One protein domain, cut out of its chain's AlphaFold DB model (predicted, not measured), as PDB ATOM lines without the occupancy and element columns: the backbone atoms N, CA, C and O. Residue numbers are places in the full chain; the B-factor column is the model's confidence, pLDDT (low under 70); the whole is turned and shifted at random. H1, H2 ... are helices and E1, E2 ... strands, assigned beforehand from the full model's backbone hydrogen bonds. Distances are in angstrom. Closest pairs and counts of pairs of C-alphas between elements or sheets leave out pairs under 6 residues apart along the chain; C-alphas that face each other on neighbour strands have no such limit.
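This is residues 164 to 285 of the 688 residues of the protein "Hypothetical protein" of Noctiluca scintillans (UniProt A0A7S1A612). A strongly twisted wall of three antiparallel strands, E1, E2 and E3, has two helices on one face, in two layers. H1 lies along E1, while H2 follows directly on E3, packs on the sheet with residues 240 to 246, and runs on beside H1. A long loop, residues 212 to 231, joins E2 to E3, and a tail of residues 261 to 285 without a named element ends the printed part. The 122 printed residues have two named helices and three named strands, in the order H1 E1 E2 E3 H2, of the mixed class; the sheet runs E1 E2 E3. The whole is flat, spanning 53 by 47 by 23 A, and only just loose, close to compact, with a radius of gyration of the C-alphas of 16.9 A.

Begin with the sheet, a meander, each strand the antiparallel neighbour of the one before: E1, residues 183 to 193; E2, residues 201 to 211; and E3, residues 232 to 239. E1 and E2 form a hairpin at 159 degrees; look for N 188 and O 206, 2.9 A apart, within hydrogen-bond range. E2 and E3 form a second hairpin at 149 degrees, with N 205 and O 238 within hydrogen-bond range at 2.8 A. E3 bends by 58 degrees at residue 235. H1, residues 164 to 177, is on the sheet at a height of 8.0 A over it, over E1 and along the strands, at 22 degrees to E1 on the local plane; their closest C-alphas, of Asn 171 and Val 186, are 6.0 A apart. H2, residues 240 to 260, is on the sheet too, over E2 and E3; the closest C-alphas of H2 and E2, those of Lys 240 and Ala 204, are 5.2 A apart. H2 touches H1 with residues 247 to 254 alone, closest at the C-alphas of Ala 170 and Leu 247, 6.3 A; they run the same way at a tilt of 35.1 degrees, only just steep. In H1 and H2 every O i to N i+4 pair is within hydrogen-bond range.

Find C-alpha 183 at (252.721, 190.848, 274.961); from there E1 runs 29.2 A to residue 193. E2 covers 30.5 A and E3 20.1 A. H1 begins at C-alpha 164, (263.619, 172.145, 271.101), and covers 19.9 A. H2 covers 30.2 A and ends at C-alpha 260, (275.662, 199.177, 267.958).

The two C-alphas farthest apart, of Ala 218 and Pro 285, are 55.2 A apart. The printed part has no cut. The link from E2 to E3, 20 residues, is long; within it residues 215 to 216 pair antiparallel with 222 to 223. Mean pLDDT of the printed part is 90.2; residue 276 and residues 278 to 285 are under 70.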
ATOM      1  N   LEU A 164     263.869 171.535 269.793       95.88
ATOM      2  CA  LEU A 164     263.619 172.145 271.101       95.88
ATOM      3  C   LEU A 164     264.708 173.122 271.585       95.88
ATOM      4  O   LEU A 164     264.329 174.242 271.917       95.88
ATOM      5  N   PRO A 165     266.020 172.793 271.605       96.25
ATOM      6  CA  PRO A 165     267.041 173.746 272.054       96.25
ATOM      7  C   PRO A 165     267.139 174.984 271.152       96.25
ATOM      8  O   PRO A 165     267.416 176.069 271.645       96.25
ATOM      9  N   LEU A 166     266.850 174.846 269.854       97.69
ATOM     10  CA  LEU A 166     266.839 175.957 268.895       97.69
ATOM     11  C   LEU A 166     265.606 176.861 269.080       97.69
ATOM     12  O   LEU A 166     265.662 178.057 268.821       97.69
ATOM     13  N   VAL A 167     264.491 176.299 269.556       97.88
ATOM     14  CA  VAL A 167     263.305 177.064 269.972       97.88
ATOM     15  C   VAL A 167     263.520 177.735 271.334       97.88
ATOM     16  O   VAL A 167     263.101 178.877 271.509       97.88
ATOM     17  N   GLU A 168     264.194 177.079 272.287       96.75
ATOM     18  CA  GLU A 168     264.619 177.716 273.545       96.75
ATOM     19  C   GLU A 168     265.584 178.893 273.255       96.75
ATOM     20  O   GLU A 168     265.388 179.974 273.802       96.75
ATOM     21  N   GLU A 169     266.526 178.748 272.315       97.38
ATOM     22  CA  GLU A 169     267.408 179.823 271.822       97.38
ATOM     23  C   GLU A 169     266.635 180.981 271.157       97.38
ATOM     24  O   GLU A 169     266.824 182.139 271.527       97.38
ATOM     25  N   ALA A 170     265.718 180.686 270.225       97.69
ATOM     26  CA  ALA A 170     264.893 181.702 269.560       97.69
ATOM     27  C   ALA A 170     264.046 182.524 270.545       97.69
ATOM     28  O   ALA A 170     263.854 183.724 270.349       97.69
ATOM     29  N   ASN A 171     263.543 181.883 271.604       97.19
ATOM     30  CA  ASN A 171     262.785 182.552 272.657       97.19
ATOM     31  C   ASN A 171     263.671 183.501 273.476       97.19
ATOM     32  O   ASN A 171     263.258 184.633 273.700       97.19
ATOM     33  N   VAL A 172     264.895 183.099 273.846       96.62
ATOM     34  CA  VAL A 172     265.845 183.985 274.553       96.62
ATOM     35  C   VAL A 172     266.216 185.196 273.696       96.62
ATOM     36  O   VAL A 172     266.097 186.321 274.166       96.62
ATOM     37  N   MET A 173     266.564 185.004 272.418       97.00
ATOM     38  CA  MET A 173     266.860 186.135 271.522       97.00
ATOM     39  C   MET A 173     265.645 187.053 271.309       97.00
ATOM     40  O   MET A 173     265.802 188.248 271.085       97.00
ATOM     41  N   THR A 174     264.422 186.518 271.394       96.81
ATOM     42  CA  THR A 174     263.193 187.322 271.316       96.81
ATOM     43  C   THR A 174     262.930 188.087 272.616       96.81
ATOM     44  O   THR A 174     262.511 189.237 272.550       96.81
ATOM     45  N   GLU A 175     263.217 187.505 273.784       95.12
ATOM     46  CA  GLU A 175     263.163 188.194 275.083       95.12
ATOM     47  C   GLU A 175     264.202 189.331 275.163       95.12
ATOM     48  O   GLU A 175     263.886 190.407 275.662       95.12
ATOM     49  N   GLU A 176     265.404 189.131 274.607       94.31
ATOM     50  CA  GLU A 176     266.483 190.133 274.579       94.31
ATOM     51  C   GLU A 176     266.272 191.247 273.532       94.31
ATOM     52  O   GLU A 176     266.599 192.402 273.801       94.31
ATOM     53  N   LEU A 177     265.722 190.939 272.348       95.31
ATOM     54  CA  LEU A 177     265.504 191.931 271.279       95.31
ATOM     55  C   LEU A 177     264.146 192.646 271.348       95.31
ATOM     56  O   LEU A 177     264.012 193.739 270.795       95.31
ATOM     57  N   ARG A 178     263.127 192.049 271.983       93.12
ATOM     58  CA  ARG A 178     261.763 192.598 272.047       93.12
ATOM     59  C   ARG A 178     261.243 192.706 273.478       93.12
ATOM     60  O   ARG A 178     260.411 191.918 273.932       93.12
ATOM     61  N   GLU A 179     261.584 193.822 274.117       84.88
ATOM     62  CA  GLU A 179     260.828 194.373 275.253       84.88
ATOM     63  C   GLU A 179     259.449 194.941 274.814       84.88
ATOM     64  O   GLU A 179     259.044 196.033 275.214       84.88
ATOM     65  N   ASP A 180     258.695 194.204 273.984       77.69
ATOM     66  CA  ASP A 180     257.311 194.539 273.620       77.69
ATOM     67  C   ASP A 180     256.440 194.565 274.890       77.69
ATOM     68  O   ASP A 180     256.459 193.618 275.677       77.69
ATOM     69  N   GLY A 181     255.678 195.642 275.106       84.19
ATOM     70  CA  GLY A 181     255.052 195.949 276.403       84.19
ATOM     71  C   GLY A 181     254.073 194.890 276.926       84.19
ATOM     72  O   GLY A 181     254.395 194.138 277.843       84.19
ATOM     73  N   ASP A 182     252.870 194.837 276.351       91.88
ATOM     74  CA  ASP A 182     251.749 194.047 276.894       91.88
ATOM     75  C   ASP A 182     251.766 192.562 276.475       91.88
ATOM     76  O   ASP A 182     250.945 191.764 276.933       91.88
ATOM     77  N   TYR A 183     252.688 192.170 275.588       94.50
ATOM     78  CA  TYR A 183     252.721 190.848 274.961       94.50
ATOM     79  C   TYR A 183     254.128 190.233 274.945       94.50
ATOM     80  O   TYR A 183     255.141 190.919 274.857       94.50
ATOM     81  N   GLU A 184     254.175 188.906 275.014       94.62
ATOM     82  CA  GLU A 184     255.362 188.063 274.881       94.62
ATOM     83  C   GLU A 184     255.263 187.272 273.569       94.62
ATOM     84  O   GLU A 184     254.213 186.699 273.252       94.62
ATOM     85  N   PHE A 185     256.346 187.241 272.796       95.94
ATOM     86  CA  PHE A 185     256.425 186.508 271.535       95.94
ATOM     87  C   PHE A 185     257.145 185.178 271.781       95.94
ATOM     88  O   PHE A 185     258.342 185.151 272.043       95.94
ATOM     89  N   VAL A 186     256.394 184.073 271.730       96.75
ATOM     90  CA  VAL A 186     256.851 182.741 272.158       96.75
ATOM     91  C   VAL A 186     256.755 181.744 271.011       96.75
ATOM     92  O   VAL A 186     255.663 181.339 270.601       96.75
ATOM     93  N   PHE A 187     257.903 181.278 270.539       97.88
ATOM     94  CA  PHE A 187     258.021 180.138 269.643       97.88
ATOM     95  C   PHE A 187     257.680 178.832 270.371       97.88
ATOM     96  O   PHE A 187     258.200 178.537 271.450       97.88
ATOM     97  N   LYS A 188     256.817 178.019 269.754       97.06
ATOM     98  CA  LYS A 188     256.421 176.688 270.238       97.06
ATOM     99  C   LYS A 188     256.534 175.680 269.090       97.06
ATOM    100  O   LYS A 188     256.012 175.957 268.008       97.06
ATOM    101  N   PRO A 189     257.181 174.516 269.277       97.12
ATOM    102  CA  PRO A 189     257.233 173.504 268.233       97.12
ATOM    103  C   PRO A 189     255.855 172.847 268.080       97.12
ATOM    104  O   PRO A 189     255.213 172.490 269.067       97.12
ATOM    105  N   GLN A 190     255.414 172.663 266.839       95.88
ATOM    106  CA  GLN A 190     254.182 171.961 266.497       95.88
ATOM    107  C   GLN A 190     254.484 170.757 265.610       95.88
ATOM    108  O   GLN A 190     255.282 170.829 264.678       95.88
ATOM    109  N   VAL A 191     253.806 169.648 265.889       94.62
ATOM    110  CA  VAL A 191     253.853 168.441 265.066       94.62
ATOM    111  C   VAL A 191     252.602 168.410 264.193       94.62
ATOM    112  O   VAL A 191     251.484 168.256 264.688       94.62
ATOM    113  N   LEU A 192     252.804 168.576 262.888       93.19
ATOM    114  CA  LEU A 192     251.753 168.591 261.884       93.19
ATOM    115  C   LEU A 192     251.545 167.166 261.363       93.19
ATOM    116  O   LEU A 192     252.477 166.499 260.920       93.19
ATOM    117  N   THR A 193     250.305 166.681 261.422       91.31
ATOM    118  CA  THR A 193     249.929 165.367 260.881       91.31
ATOM    119  C   THR A 193     248.671 165.516 260.043       91.31
ATOM    120  O   THR A 193     247.657 166.033 260.514       91.31
ATOM    121  N   ASN A 194     248.735 165.085 258.785       88.56
ATOM    122  CA  ASN A 194     247.583 165.108 257.896       88.56
ATOM    123  C   ASN A 194     246.642 163.945 258.266       88.56
ATOM    124  O   ASN A 194     247.067 162.802 258.409       88.56
ATOM    125  N   VAL A 195     245.351 164.233 258.443       82.25
ATOM    126  CA  VAL A 195     244.339 163.222 258.804       82.25
ATOM    127  C   VAL A 195     244.062 162.258 257.642       82.25
ATOM    128  O   VAL A 195     243.678 161.114 257.873       82.25
ATOM    129  N   LEU A 196     244.266 162.709 256.400       86.56
ATOM    130  CA  LEU A 196     244.019 161.939 255.177       86.56
ATOM    131  C   LEU A 196     245.280 161.242 254.646       86.56
ATOM    132  O   LEU A 196     245.171 160.179 254.044       86.56
ATOM    133  N   SER A 197     246.465 161.810 254.895       79.44
ATOM    134  CA  SER A 197     247.754 161.175 254.597       79.44
ATOM    135  C   SER A 197     248.525 160.908 255.886       79.44
ATOM    136  O   SER A 197     249.175 161.791 256.441       79.44
ATOM    137  N   ALA A 198     248.487 159.657 256.341       70.69
ATOM    138  CA  ALA A 198     249.302 159.178 257.456       70.69
ATOM    139  C   ALA A 198     250.758 158.862 257.040       70.69
ATOM    140  O   ALA A 198     251.458 158.139 257.754       70.69
ATOM    141  N   GLU A 199     251.196 159.315 255.858       72.69
ATOM    142  CA  GLU A 199     252.457 158.878 255.255       72.69
ATOM    143  C   GLU A 199     253.656 159.712 255.709       72.69
ATOM    144  O   GLU A 199     254.627 159.141 256.220       72.69
ATOM    145  N   GLN A 200     253.527 161.038 255.612       80.88
ATOM    146  CA  GLN A 200     254.484 162.032 256.093       80.88
ATOM    147  C   GLN A 200     253.877 162.781 257.290       80.88
ATOM    148  O   GLN A 200     252.698 163.144 257.286       80.88
ATOM    149  N   GLY A 201     254.676 163.002 258.332       87.31
ATOM    150  CA  GLY A 201     254.326 163.856 259.463       87.31
ATOM    151  C   GLY A 201     255.461 164.841 259.686       87.31
ATOM    152  O   GLY A 201     256.603 164.419 259.874       87.31
ATOM    153  N   ASP A 202     255.142 166.130 259.665       91.88
ATOM    154  CA  ASP A 202     256.122 167.211 259.630       91.88
ATOM    155  C   ASP A 202     256.213 167.954 260.958       91.88
ATOM    156  O   ASP A 202     255.329 167.880 261.818       91.88
ATOM    157  N   ILE A 203     257.303 168.701 261.126       94.94
ATOM    158  CA  ILE A 203     257.522 169.541 262.301       94.94
ATOM    159  C   ILE A 203     257.693 170.990 261.870       94.94
ATOM    160  O   ILE A 203     258.521 171.333 261.021       94.94
ATOM    161  N   ALA A 204     256.884 171.826 262.499       96.38
ATOM    162  CA  ALA A 204     256.838 173.260 262.331       96.38
ATOM    163  C   ALA A 204     257.142 173.958 263.664       96.38
ATOM    164  O   ALA A 204     257.163 173.336 264.728       96.38
ATOM    165  N   VAL A 205     257.342 175.268 263.616       97.38
ATOM    166  CA  VAL A 205     257.368 176.137 264.793       97.38
ATOM    167  C   VAL A 205     256.300 177.201 264.601       97.38
ATOM    168  O   VAL A 205     256.281 177.886 263.581       97.38
ATOM    169  N   SER A 206     255.394 177.329 265.567       96.81
ATOM    170  CA  SER A 206     254.435 178.429 265.610       96.81
ATOM    171  C   SER A 206     254.988 179.573 266.443       96.81
ATOM    172  O   SER A 206     255.372 179.348 267.593       96.81
ATOM    173  N   LEU A 207     254.951 180.787 265.902       97.06
ATOM    174  CA  LEU A 207     255.126 182.006 266.679       97.06
ATOM    175  C   LEU A 207     253.787 182.360 267.334       97.06
ATOM    176  O   LEU A 207     252.806 182.655 266.644       97.06
ATOM    177  N   CYS A 208     253.736 182.306 268.665       96.56
ATOM    178  CA  CYS A 208     252.578 182.732 269.438       96.56
ATOM    179  C   CYS A 208     252.780 184.132 270.020       96.56
ATOM    180  O   CYS A 208     253.845 184.419 270.557       96.56
ATOM    181  N   ARG A 209     251.725 184.947 270.023       95.31
ATOM    182  CA  ARG A 209     251.622 186.147 270.862       95.31
ATOM    183  C   ARG A 209     250.843 185.787 272.120       95.31
ATOM    184  O   ARG A 209     249.680 185.415 272.028       95.31
ATOM    185  N   VAL A 210     251.475 185.878 273.282       95.44
ATOM    186  CA  VAL A 210     250.862 185.597 274.590       95.44
ATOM    187  C   VAL A 210     250.714 186.921 275.332       95.44
ATOM    188  O   VAL A 210     251.679 187.681 275.372       95.44
ATOM    189  N   LYS A 211     249.547 187.245 275.909       94.50
ATOM    190  CA  LYS A 211     249.463 188.451 276.758       94.50
ATOM    191  C   LYS A 211     250.323 188.253 278.014       94.50
ATOM    192  O   LYS A 211     250.196 187.229 278.685       94.50
ATOM    193  N   LYS A 212     251.174 189.228 278.341       94.19
ATOM    194  CA  LYS A 212     251.893 189.267 279.623       94.19
ATOM    195  C   LYS A 212     250.891 189.541 280.759       94.19
ATOM    196  O   LYS A 212     249.919 190.267 280.543       94.19
ATOM    197  N   PRO A 213     251.075 188.952 281.955       94.62
ATOM    198  CA  PRO A 213     250.229 189.262 283.102       94.62
ATOM    199  C   PRO A 213     250.463 190.701 283.562       94.62
ATOM    200  O   PRO A 213     251.604 191.130 283.712       94.62
ATOM    201  N   ASP A 214     249.375 191.430 283.801       93.94
ATOM    202  CA  ASP A 214     249.411 192.818 284.263       93.94
ATOM    203  C   ASP A 214     249.889 192.929 285.729       93.94
ATOM    204  O   ASP A 214     250.517 193.915 286.109       93.94
ATOM    205  N   ASP A 215     249.584 191.919 286.553       94.81
ATOM    206  CA  ASP A 215     250.025 191.777 287.950       94.81
ATOM    207  C   ASP A 215     250.048 190.281 288.347       94.81
ATOM    208  O   ASP A 215     249.615 189.408 287.586       94.81
ATOM    209  N   VAL A 216     250.530 189.952 289.547       95.69
ATOM    210  CA  VAL A 216     250.496 188.596 290.119       95.69
ATOM    211  C   VAL A 216     249.772 188.627 291.464       95.69
ATOM    212  O   VAL A 216     250.158 189.352 292.378       95.69
ATOM    213  N   ASP A 217     248.721 187.814 291.614       95.19
ATOM    214  CA  ASP A 217     247.901 187.823 292.827       95.19
ATOM    215  C   ASP A 217     248.684 187.354 294.070       95.19
ATOM    216  O   ASP A 217     249.731 186.706 293.998       95.19
ATOM    217  N   ALA A 218     248.124 187.603 295.258       95.56
ATOM    218  CA  ALA A 218     248.711 187.187 296.536       95.56
ATOM    219  C   ALA A 218     248.811 185.650 296.744       95.56
ATOM    220  O   ALA A 218     249.112 185.192 297.849       95.56
ATOM    221  N   ARG A 219     248.526 184.840 295.714       93.94
ATOM    222  CA  ARG A 219     248.669 183.378 295.670       93.94
ATOM    223  C   ARG A 219     249.655 182.916 294.582       93.94
ATOM    224  O   ARG A 219     249.945 181.722 294.540       93.94
ATOM    225  N   GLY A 220     250.177 183.821 293.749       91.69
ATOM    226  CA  GLY A 220     251.086 183.520 292.641       91.69
ATOM    227  C   GLY A 220     250.406 183.262 291.289       91.69
ATOM    228  O   GLY A 220     251.057 182.731 290.393       91.69
ATOM    229  N   ASN A 221     249.120 183.590 291.127       93.12
ATOM    230  CA  ASN A 221     248.415 183.465 289.848       93.12
ATOM    231  C   ASN A 221     248.609 184.730 288.991       93.12
ATOM    232  O   ASN A 221     248.550 185.831 289.543       93.12
ATOM    233  N   PRO A 222     248.752 184.611 287.658       93.69
ATOM    234  CA  PRO A 222     248.730 185.767 286.767       93.69
ATOM    235  C   PRO A 222     247.364 186.466 286.815       93.69
ATOM    236  O   PRO A 222     246.320 185.819 286.689       93.69
ATOM    237  N   VAL A 223     247.380 187.786 286.973       95.00
ATOM    238  CA  VAL A 223     246.212 188.666 286.875       95.00
ATOM    239  C   VAL A 223     246.277 189.392 285.540       95.00
ATOM    240  O   VAL A 223     247.327 189.899 285.155       95.00
ATOM    241  N   TYR A 224     245.139 189.456 284.854       95.00
ATOM    242  CA  TYR A 224     244.977 190.233 283.633       95.00
ATOM    243  C   TYR A 224     243.931 191.323 283.876       95.00
ATOM    244  O   TYR A 224     242.872 191.044 284.442       95.00
ATOM    245  N   ASN A 225     244.225 192.559 283.468       92.50
ATOM    246  CA  ASN A 225     243.283 193.682 283.550       92.50
ATOM    247  C   ASN A 225     242.089 193.486 282.600       92.50
ATOM    248  O   ASN A 225     240.969 193.918 282.892       92.50
ATOM    249  N   ASP A 226     242.321 192.800 281.480       90.69
ATOM    250  CA  ASP A 226     241.310 192.496 280.476       90.69
ATOM    251  C   ASP A 226     240.514 191.241 280.832       90.69
ATOM    252  O   ASP A 226     241.048 190.213 281.255       90.69
ATOM    253  N   LYS A 227     239.204 191.296 280.578       88.56
ATOM    254  CA  LYS A 227     238.258 190.203 280.869       88.56
ATOM    255  C   LYS A 227     238.466 188.954 280.004       88.56
ATOM    256  O   LYS A 227     237.834 187.935 280.266       88.56
ATOM    257  N   GLU A 228     239.306 189.051 278.980       84.06
ATOM    258  CA  GLU A 228     239.592 187.991 278.007       84.06
ATOM    259  C   GLU A 228     240.653 187.001 278.525       84.06
ATOM    260  O   GLU A 228     240.749 185.880 278.027       84.06
ATOM    261  N   GLY A 229     241.379 187.356 279.594       84.38
ATOM    262  CA  GLY A 229     242.304 186.458 280.287       84.38
ATOM    263  C   GLY A 229     243.587 186.155 279.492       84.38
ATOM    264  O   GLY A 229     244.053 187.007 278.736       84.38
ATOM    265  N   PRO A 230     244.199 184.965 279.670       85.44
ATOM    266  CA  PRO A 230     245.450 184.592 279.008       85.44
ATOM    267  C   PRO A 230     245.227 184.236 277.527       85.44
ATOM    268  O   PRO A 230     245.265 183.067 277.139       85.44
ATOM    269  N   VAL A 231     244.999 185.252 276.693       87.44
ATOM    270  CA  VAL A 231     244.922 185.100 275.234       87.44
ATOM    271  C   VAL A 231     246.304 184.732 274.682       87.44
ATOM    272  O   VAL A 231     247.319 185.347 275.026       87.44
ATOM    273  N   ALA A 232     246.340 183.700 273.838       92.44
ATOM    274  CA  ALA A 232     247.546 183.168 273.214       92.44
ATOM    275  C   ALA A 232     247.302 182.928 271.714       92.44
ATOM    276  O   ALA A 232     246.989 181.812 271.294       92.44
ATOM    277  N   ASP A 233     247.443 183.984 270.916       94.19
ATOM    278  CA  ASP A 233     247.230 183.943 269.469       94.19
ATOM    279  C   ASP A 233     248.371 183.195 268.774       94.19
ATOM    280  O   ASP A 233     249.539 183.368 269.124       94.19
ATOM    281  N   ILE A 234     248.067 182.413 267.737       94.88
ATOM    282  CA  ILE A 234     249.078 181.938 266.782       94.88
ATOM    283  C   ILE A 234     249.147 182.966 265.652       94.88
ATOM    284  O   ILE A 234     248.161 183.155 264.946       94.88
ATOM    285  N   ILE A 235     250.299 183.619 265.481       95.00
ATOM    286  CA  ILE A 235     250.508 184.607 264.411       95.00
ATOM    287  C   ILE A 235     250.823 183.893 263.097       95.00
ATOM    288  O   ILE A 235     250.197 184.148 262.072       95.00
ATOM    289  N   VAL A 236     251.817 183.003 263.129       95.38
ATOM    290  CA  VAL A 236     252.348 182.324 261.944       95.38
ATOM    291  C   VAL A 236     252.922 180.959 262.324       95.38
ATOM    292  O   VAL A 236     253.328 180.734 263.468       95.38
ATOM    293  N   ILE A 237     252.931 180.033 261.365       95.25
ATOM    294  CA  ILE A 237     253.495 178.688 261.493       95.25
ATOM    295  C   ILE A 237     254.539 178.499 260.388       95.25
ATOM    296  O   ILE A 237     254.217 178.573 259.204       95.25
ATOM    297  N   TRP A 238     255.786 178.234 260.769       96.12
ATOM    298  CA  TRP A 238     256.907 178.031 259.851       96.12
ATOM    299  C   TRP A 238     257.351 176.571 259.824       96.12
ATOM    300  O   TRP A 238     257.439 175.925 260.866       96.12
ATOM    301  N   THR A 239     257.714 176.050 258.650       95.12
ATOM    302  CA  THR A 239     258.395 174.747 258.538       95.12
ATOM    303  C   THR A 239     259.746 174.780 259.262       95.12
ATOM    304  O   THR A 239     260.342 175.852 259.400       95.12
ATOM    305  N   LYS A 240     260.294 173.622 259.671       94.75
ATOM    306  CA  LYS A 240     261.644 173.542 260.275       94.75
ATOM    307  C   LYS A 240     262.706 174.303 259.460       94.75
ATOM    308  O   LYS A 240     263.552 174.959 260.051       94.75
ATOM    309  N   GLN A 241     262.635 174.283 258.125       94.94
ATOM    310  CA  GLN A 241     263.553 175.034 257.255       94.94
ATOM    311  C   GLN A 241     263.336 176.560 257.310       94.94
ATOM    312  O   GLN A 241     264.310 177.288 257.494       94.94
ATOM    313  N   ARG A 242     262.087 177.058 257.208       93.88
ATOM    314  CA  ARG A 242     261.788 178.508 257.308       93.88
ATOM    315  C   ARG A 242     262.150 179.036 258.703       93.88
ATOM    316  O   ARG A 242     262.786 180.077 258.797       93.88
ATOM    317  N   PHE A 243     261.867 178.275 259.765       96.31
ATOM    318  CA  PHE A 243     262.287 178.603 261.133       96.31
ATOM    319  C   PHE A 243     263.814 178.694 261.283       96.31
ATOM    320  O   PHE A 243     264.295 179.677 261.832       96.31
ATOM    321  N   LEU A 244     264.585 177.729 260.764       96.19
ATOM    322  CA  LEU A 244     266.054 177.777 260.833       96.19
ATOM    323  C   LEU A 244     266.626 179.006 260.107       96.19
ATOM    324  O   LEU A 244     267.491 179.678 260.656       96.19
ATOM    325  N   ALA A 245     266.101 179.360 258.929       94.81
ATOM    326  CA  ALA A 245     266.518 180.578 258.228       94.81
ATOM    327  C   ALA A 245     266.184 181.864 259.016       94.81
ATOM    328  O   ALA A 245     266.959 182.818 258.990       94.81
ATOM    329  N   ARG A 246     265.064 181.891 259.756       95.12
ATOM    330  CA  ARG A 246     264.738 183.000 260.671       95.12
ATOM    331  C   ARG A 246     265.581 182.998 261.949       95.12
ATOM    332  O   ARG A 246     265.827 184.072 262.483       95.12
ATOM    333  N   LEU A 247     266.050 181.839 262.416       96.94
ATOM    334  CA  LEU A 247     266.955 181.726 263.564       96.94
ATOM    335  C   LEU A 247     268.319 182.358 263.270       96.94
ATOM    336  O   LEU A 247     268.796 183.140 264.084       96.94
ATOM    337  N   GLU A 248     268.907 182.090 262.099       96.44
ATOM    338  CA  GLU A 248     270.148 182.766 261.690       96.44
ATOM    339  C   GLU A 248     269.928 184.285 261.565       96.44
ATOM    340  O   GLU A 248     270.685 185.058 262.140       96.44
ATOM    341  N   ALA A 249     268.820 184.727 260.953       95.62
ATOM    342  CA  ALA A 249     268.487 186.153 260.865       95.62
ATOM    343  C   ALA A 249     268.264 186.832 262.237       95.62
ATOM    344  O   ALA A 249     268.517 188.027 262.373       95.62
ATOM    345  N   MET A 250     267.810 186.097 263.263       96.88
ATOM    346  CA  MET A 250     267.752 186.593 264.648       96.88
ATOM    347  C   MET A 250     269.144 186.692 265.292       96.88
ATOM    348  O   MET A 250     269.387 187.640 266.035       96.88
ATOM    349  N   ARG A 251     270.066 185.764 264.994       97.44
ATOM    350  CA  ARG A 251     271.459 185.810 265.480       97.44
ATOM    351  C   ARG A 251     272.243 186.962 264.853       97.44
ATOM    352  O   ARG A 251     272.916 187.687 265.579       97.44
ATOM    353  N   ASP A 252     272.121 187.145 263.538       96.12
ATOM    354  CA  ASP A 252     272.736 188.259 262.808       96.12
ATOM    355  C   ASP A 252     272.254 189.600 263.394       96.12
ATOM    356  O   ASP A 252     273.062 190.437 263.794       96.12
ATOM    357  N   LEU A 253     270.934 189.751 263.568       95.94
ATOM    358  CA  LEU A 253     270.315 190.937 264.167       95.94
ATOM    359  C   LEU A 253     270.759 191.184 265.619       95.94
ATOM    360  O   LEU A 253     270.960 192.334 266.010       95.94
ATOM    361  N   LEU A 254     270.925 190.129 266.424       96.50
ATOM    362  CA  LEU A 254     271.440 190.247 267.789       96.50
ATOM    363  C   LEU A 254     272.906 190.695 267.806       96.50
ATOM    364  O   LEU A 254     273.280 191.484 268.676       96.50
ATOM    365  N   SER A 255     273.719 190.258 266.839       96.88
ATOM    366  CA  SER A 255     275.087 190.755 266.668       96.88
ATOM    367  C   SER A 255     275.085 192.242 266.302       96.88
ATOM    368  O   SER A 255     275.721 193.026 267.000       96.88
ATOM    369  N   ASP A 256     274.305 192.648 265.293       96.19
ATOM    370  CA  ASP A 256     274.195 194.046 264.846       96.19
ATOM    371  C   ASP A 256     273.753 194.987 265.985       96.19
ATOM    372  O   ASP A 256     274.345 196.047 266.194       96.19
ATOM    373  N   VAL A 257     272.735 194.596 266.764       96.31
ATOM    374  CA  VAL A 257     272.243 195.369 267.920       96.31
ATOM    375  C   VAL A 257     273.285 195.422 269.047       96.31
ATOM    376  O   VAL A 257     273.472 196.476 269.657       96.31
ATOM    377  N   THR A 258     274.013 194.327 269.290       96.31
ATOM    378  CA  THR A 258     275.073 194.268 270.316       96.31
ATOM    379  C   THR A 258     276.308 195.087 269.929       96.31
ATOM    380  O   THR A 258     276.920 195.707 270.794       96.31
ATOM    381  N   GLU A 259     276.683 195.132 268.647       97.50
ATOM    382  CA  GLU A 259     277.798 195.962 268.161       97.50
ATOM    383  C   GLU A 259     277.453 197.459 268.124       97.50
ATOM    384  O   GLU A 259     278.350 198.303 268.197       97.50
ATOM    385  N   ARG A 260     276.161 197.798 268.036       96.56
ATOM    386  CA  ARG A 260     275.662 199.177 267.958       96.56
ATOM    387  C   ARG A 260     275.517 199.876 269.317       96.56
ATOM    388  O   ARG A 260     275.551 201.104 269.346       96.56
ATOM    389  N   ASP A 261     275.332 199.135 270.416       94.06
ATOM    390  CA  ASP A 261     274.938 199.662 271.746       94.06
ATOM    391  C   ASP A 261     273.598 200.466 271.738       94.06
ATOM    392  O   ASP A 261     273.244 201.123 272.722       94.06
ATOM    393  N   GLU A 262     272.807 200.396 270.655       95.12
ATOM    394  CA  GLU A 262     271.473 201.015 270.529       95.12
ATOM    395  C   GLU A 262     270.398 199.935 270.312       95.12
ATOM    396  O   GLU A 262     270.611 199.041 269.486       95.12
ATOM    397  N   PRO A 263     269.232 200.023 270.988       94.44
ATOM    398  CA  PRO A 263     268.211 198.973 270.989       94.44
ATOM    399  C   PRO A 263     267.658 198.660 269.594       94.44
ATOM    400  O   PRO A 263     267.754 199.469 268.670       94.44
ATOM    401  N   TRP A 264     267.043 197.484 269.457       94.75
ATOM    402  CA  TRP A 264     266.294 197.106 268.258       94.75
ATOM    403  C   TRP A 264     265.093 198.037 268.010       94.75
ATOM    404  O   TRP A 264     264.495 198.573 268.946       94.75
ATOM    405  N   GLY A 265     264.721 198.193 266.739       93.00
ATOM    406  CA  GLY A 265     263.557 198.962 266.294       93.00
ATOM    407  C   GLY A 265     263.906 200.306 265.651       93.00
ATOM    408  O   GLY A 265     263.023 201.149 265.479       93.00
ATOM    409  N   LEU A 266     265.174 200.531 265.288       93.81
ATOM    410  CA  LEU A 266     265.578 201.716 264.533       93.81
ATOM    411  C   LEU A 266     265.183 201.601 263.044       93.81
ATOM    412  O   LEU A 266     265.085 200.494 262.508       93.81
ATOM    413  N   PRO A 267     264.958 202.726 262.332       94.81
ATOM    414  CA  PRO A 267     264.591 202.700 260.915       94.81
ATOM    415  C   PRO A 267     265.682 202.065 260.038       94.81
ATOM    416  O   PRO A 267     266.700 202.691 259.748       94.81
ATOM    417  N   GLY A 268     265.437 200.833 259.589       91.38
ATOM    418  CA  GLY A 268     266.383 200.021 258.815       91.38
ATOM    419  C   GLY A 268     266.669 198.651 259.437       91.38
ATOM    420  O   GLY A 268     267.131 197.765 258.722       91.38
ATOM    421  N   ASP A 269     266.345 198.457 260.718       93.38
ATOM    422  CA  ASP A 269     266.460 197.162 261.391       93.38
ATOM    423  C   ASP A 269     265.544 196.122 260.729       93.38
ATOM    424  O   ASP A 269     264.396 196.403 260.374       93.38
ATOM    425  N   GLN A 270     266.041 194.893 260.578       92.31
ATOM    426  CA  GLN A 270     265.238 193.796 260.041       92.31
ATOM    427  C   GLN A 270     264.234 193.288 261.088       92.31
ATOM    428  O   GLN A 270     264.493 193.314 262.293       92.31
ATOM    429  N   ASN A 271     263.089 192.785 260.618       94.38
ATOM    430  CA  ASN A 271     262.072 192.144 261.450       94.38
ATOM    431  C   ASN A 271     261.979 190.640 261.115       94.38
ATOM    432  O   ASN A 271     261.209 190.251 260.233       94.38
ATOM    433  N   PRO A 272     262.754 189.772 261.795       94.88
ATOM    434  CA  PRO A 272     262.733 188.329 261.565       94.88
ATOM    435  C   PRO A 272     261.476 187.625 262.104       94.88
ATOM    436  O   PRO A 272     261.320 186.432 261.837       94.88
ATOM    437  N   TRP A 273     260.577 188.321 262.813       94.88
ATOM    438  CA  TRP A 273     259.317 187.769 263.338       94.88
ATOM    439  C   TRP A 273     258.133 187.922 262.371       94.88
ATOM    440  O   TRP A 273     257.224 187.093 262.383       94.88
ATOM    441  N   GLU A 274     258.140 188.940 261.509       91.44
ATOM    442  CA  GLU A 274     257.118 189.131 260.470       91.44
ATOM    443  C   GLU A 274     257.326 188.194 259.279       91.44
ATOM    444  O   GLU A 274     258.455 187.888 258.891       91.44
ATOM    445  N   ASP A 275     256.244 187.754 258.635       78.88
ATOM    446  CA  ASP A 275     256.307 186.741 257.572       78.88
ATOM    447  C   ASP A 275     256.713 187.308 256.194       78.88
ATOM    448  O   ASP A 275     256.168 186.951 255.157       78.88
ATOM    449  N   ILE A 276     257.695 188.215 256.189       69.31
ATOM    450  CA  ILE A 276     258.227 188.867 254.991       69.31
ATOM    451  C   ILE A 276     259.003 187.858 254.125       69.31
ATOM    452  O   ILE A 276     260.041 187.333 254.538       69.31
ATOM    453  N   ASP A 277     258.553 187.630 252.891       71.88
ATOM    454  CA  ASP A 277     259.228 186.742 251.926       71.88
ATOM    455  C   ASP A 277     260.568 187.302 251.394       71.88
ATOM    456  O   ASP A 277     261.218 186.688 250.549       71.88
ATOM    457  N   THR A 278     261.012 188.462 251.892       60.97
ATOM    458  CA  THR A 278     262.309 189.070 251.565       60.97
ATOM    459  C   THR A 278     263.495 188.393 252.243       60.97
ATOM    460  O   THR A 278     264.602 188.514 251.723       60.97
ATOM    461  N   ILE A 279     263.305 187.702 253.376       60.59
ATOM    462  CA  ILE A 279     264.405 186.997 254.053       60.59
ATOM    463  C   ILE A 279     264.779 185.769 253.210       60.59
ATOM    464  O   ILE A 279     263.969 184.840 253.116       60.59
ATOM    465  N   PRO A 280     265.977 185.727 252.586       58.22
ATOM    466  CA  PRO A 280     266.318 184.653 251.667       58.22
ATOM    467  C   PRO A 280     266.398 183.324 252.415       58.22
ATOM    468  O   PRO A 280     267.107 183.198 253.413       58.22
ATOM    469  N   ALA A 281     265.710 182.302 251.909       58.28
ATOM    470  CA  ALA A 281     265.820 180.947 252.433       58.28
ATOM    471  C   ALA A 281     267.181 180.343 252.036       58.28
ATOM    472  O   ALA A 281     267.279 179.596 251.064       58.28
ATOM    473  N   PHE A 282     268.246 180.712 252.758       45.44
ATOM    474  CA  PHE A 282     269.633 180.349 252.458       45.44
ATOM    475  C   PHE A 282     269.815 178.828 252.296       45.44
ATOM    476  O   PHE A 282     269.903 178.081 253.266       45.44
ATOM    477  N   GLY A 283     269.897 178.384 251.038       50.53
ATOM    478  CA  GLY A 283     270.056 176.981 250.644       50.53
ATOM    479  C   GLY A 283     268.971 176.469 249.694       50.53
ATOM    480  O   GLY A 283     269.269 175.613 248.866       50.53
ATOM    481  N   LEU A 284     267.753 177.018 249.746       47.16
ATOM    482  CA  LEU A 284     266.657 176.621 248.858       47.16
ATOM    483  C   LEU A 284     266.677 177.426 247.545       47.16
ATOM    484  O   LEU A 284     266.689 178.659 247.593       47.16
ATOM    485  N   PRO A 285     266.619 176.776 246.367       43.03
ATOM    486  CA  PRO A 285     266.344 177.474 245.119       43.03
ATOM    487  C   PRO A 285     264.886 177.958 245.134       43.03
ATOM    488  O   PRO A 285     263.953 177.160 245.134       43.03
TER     489      PRO A 285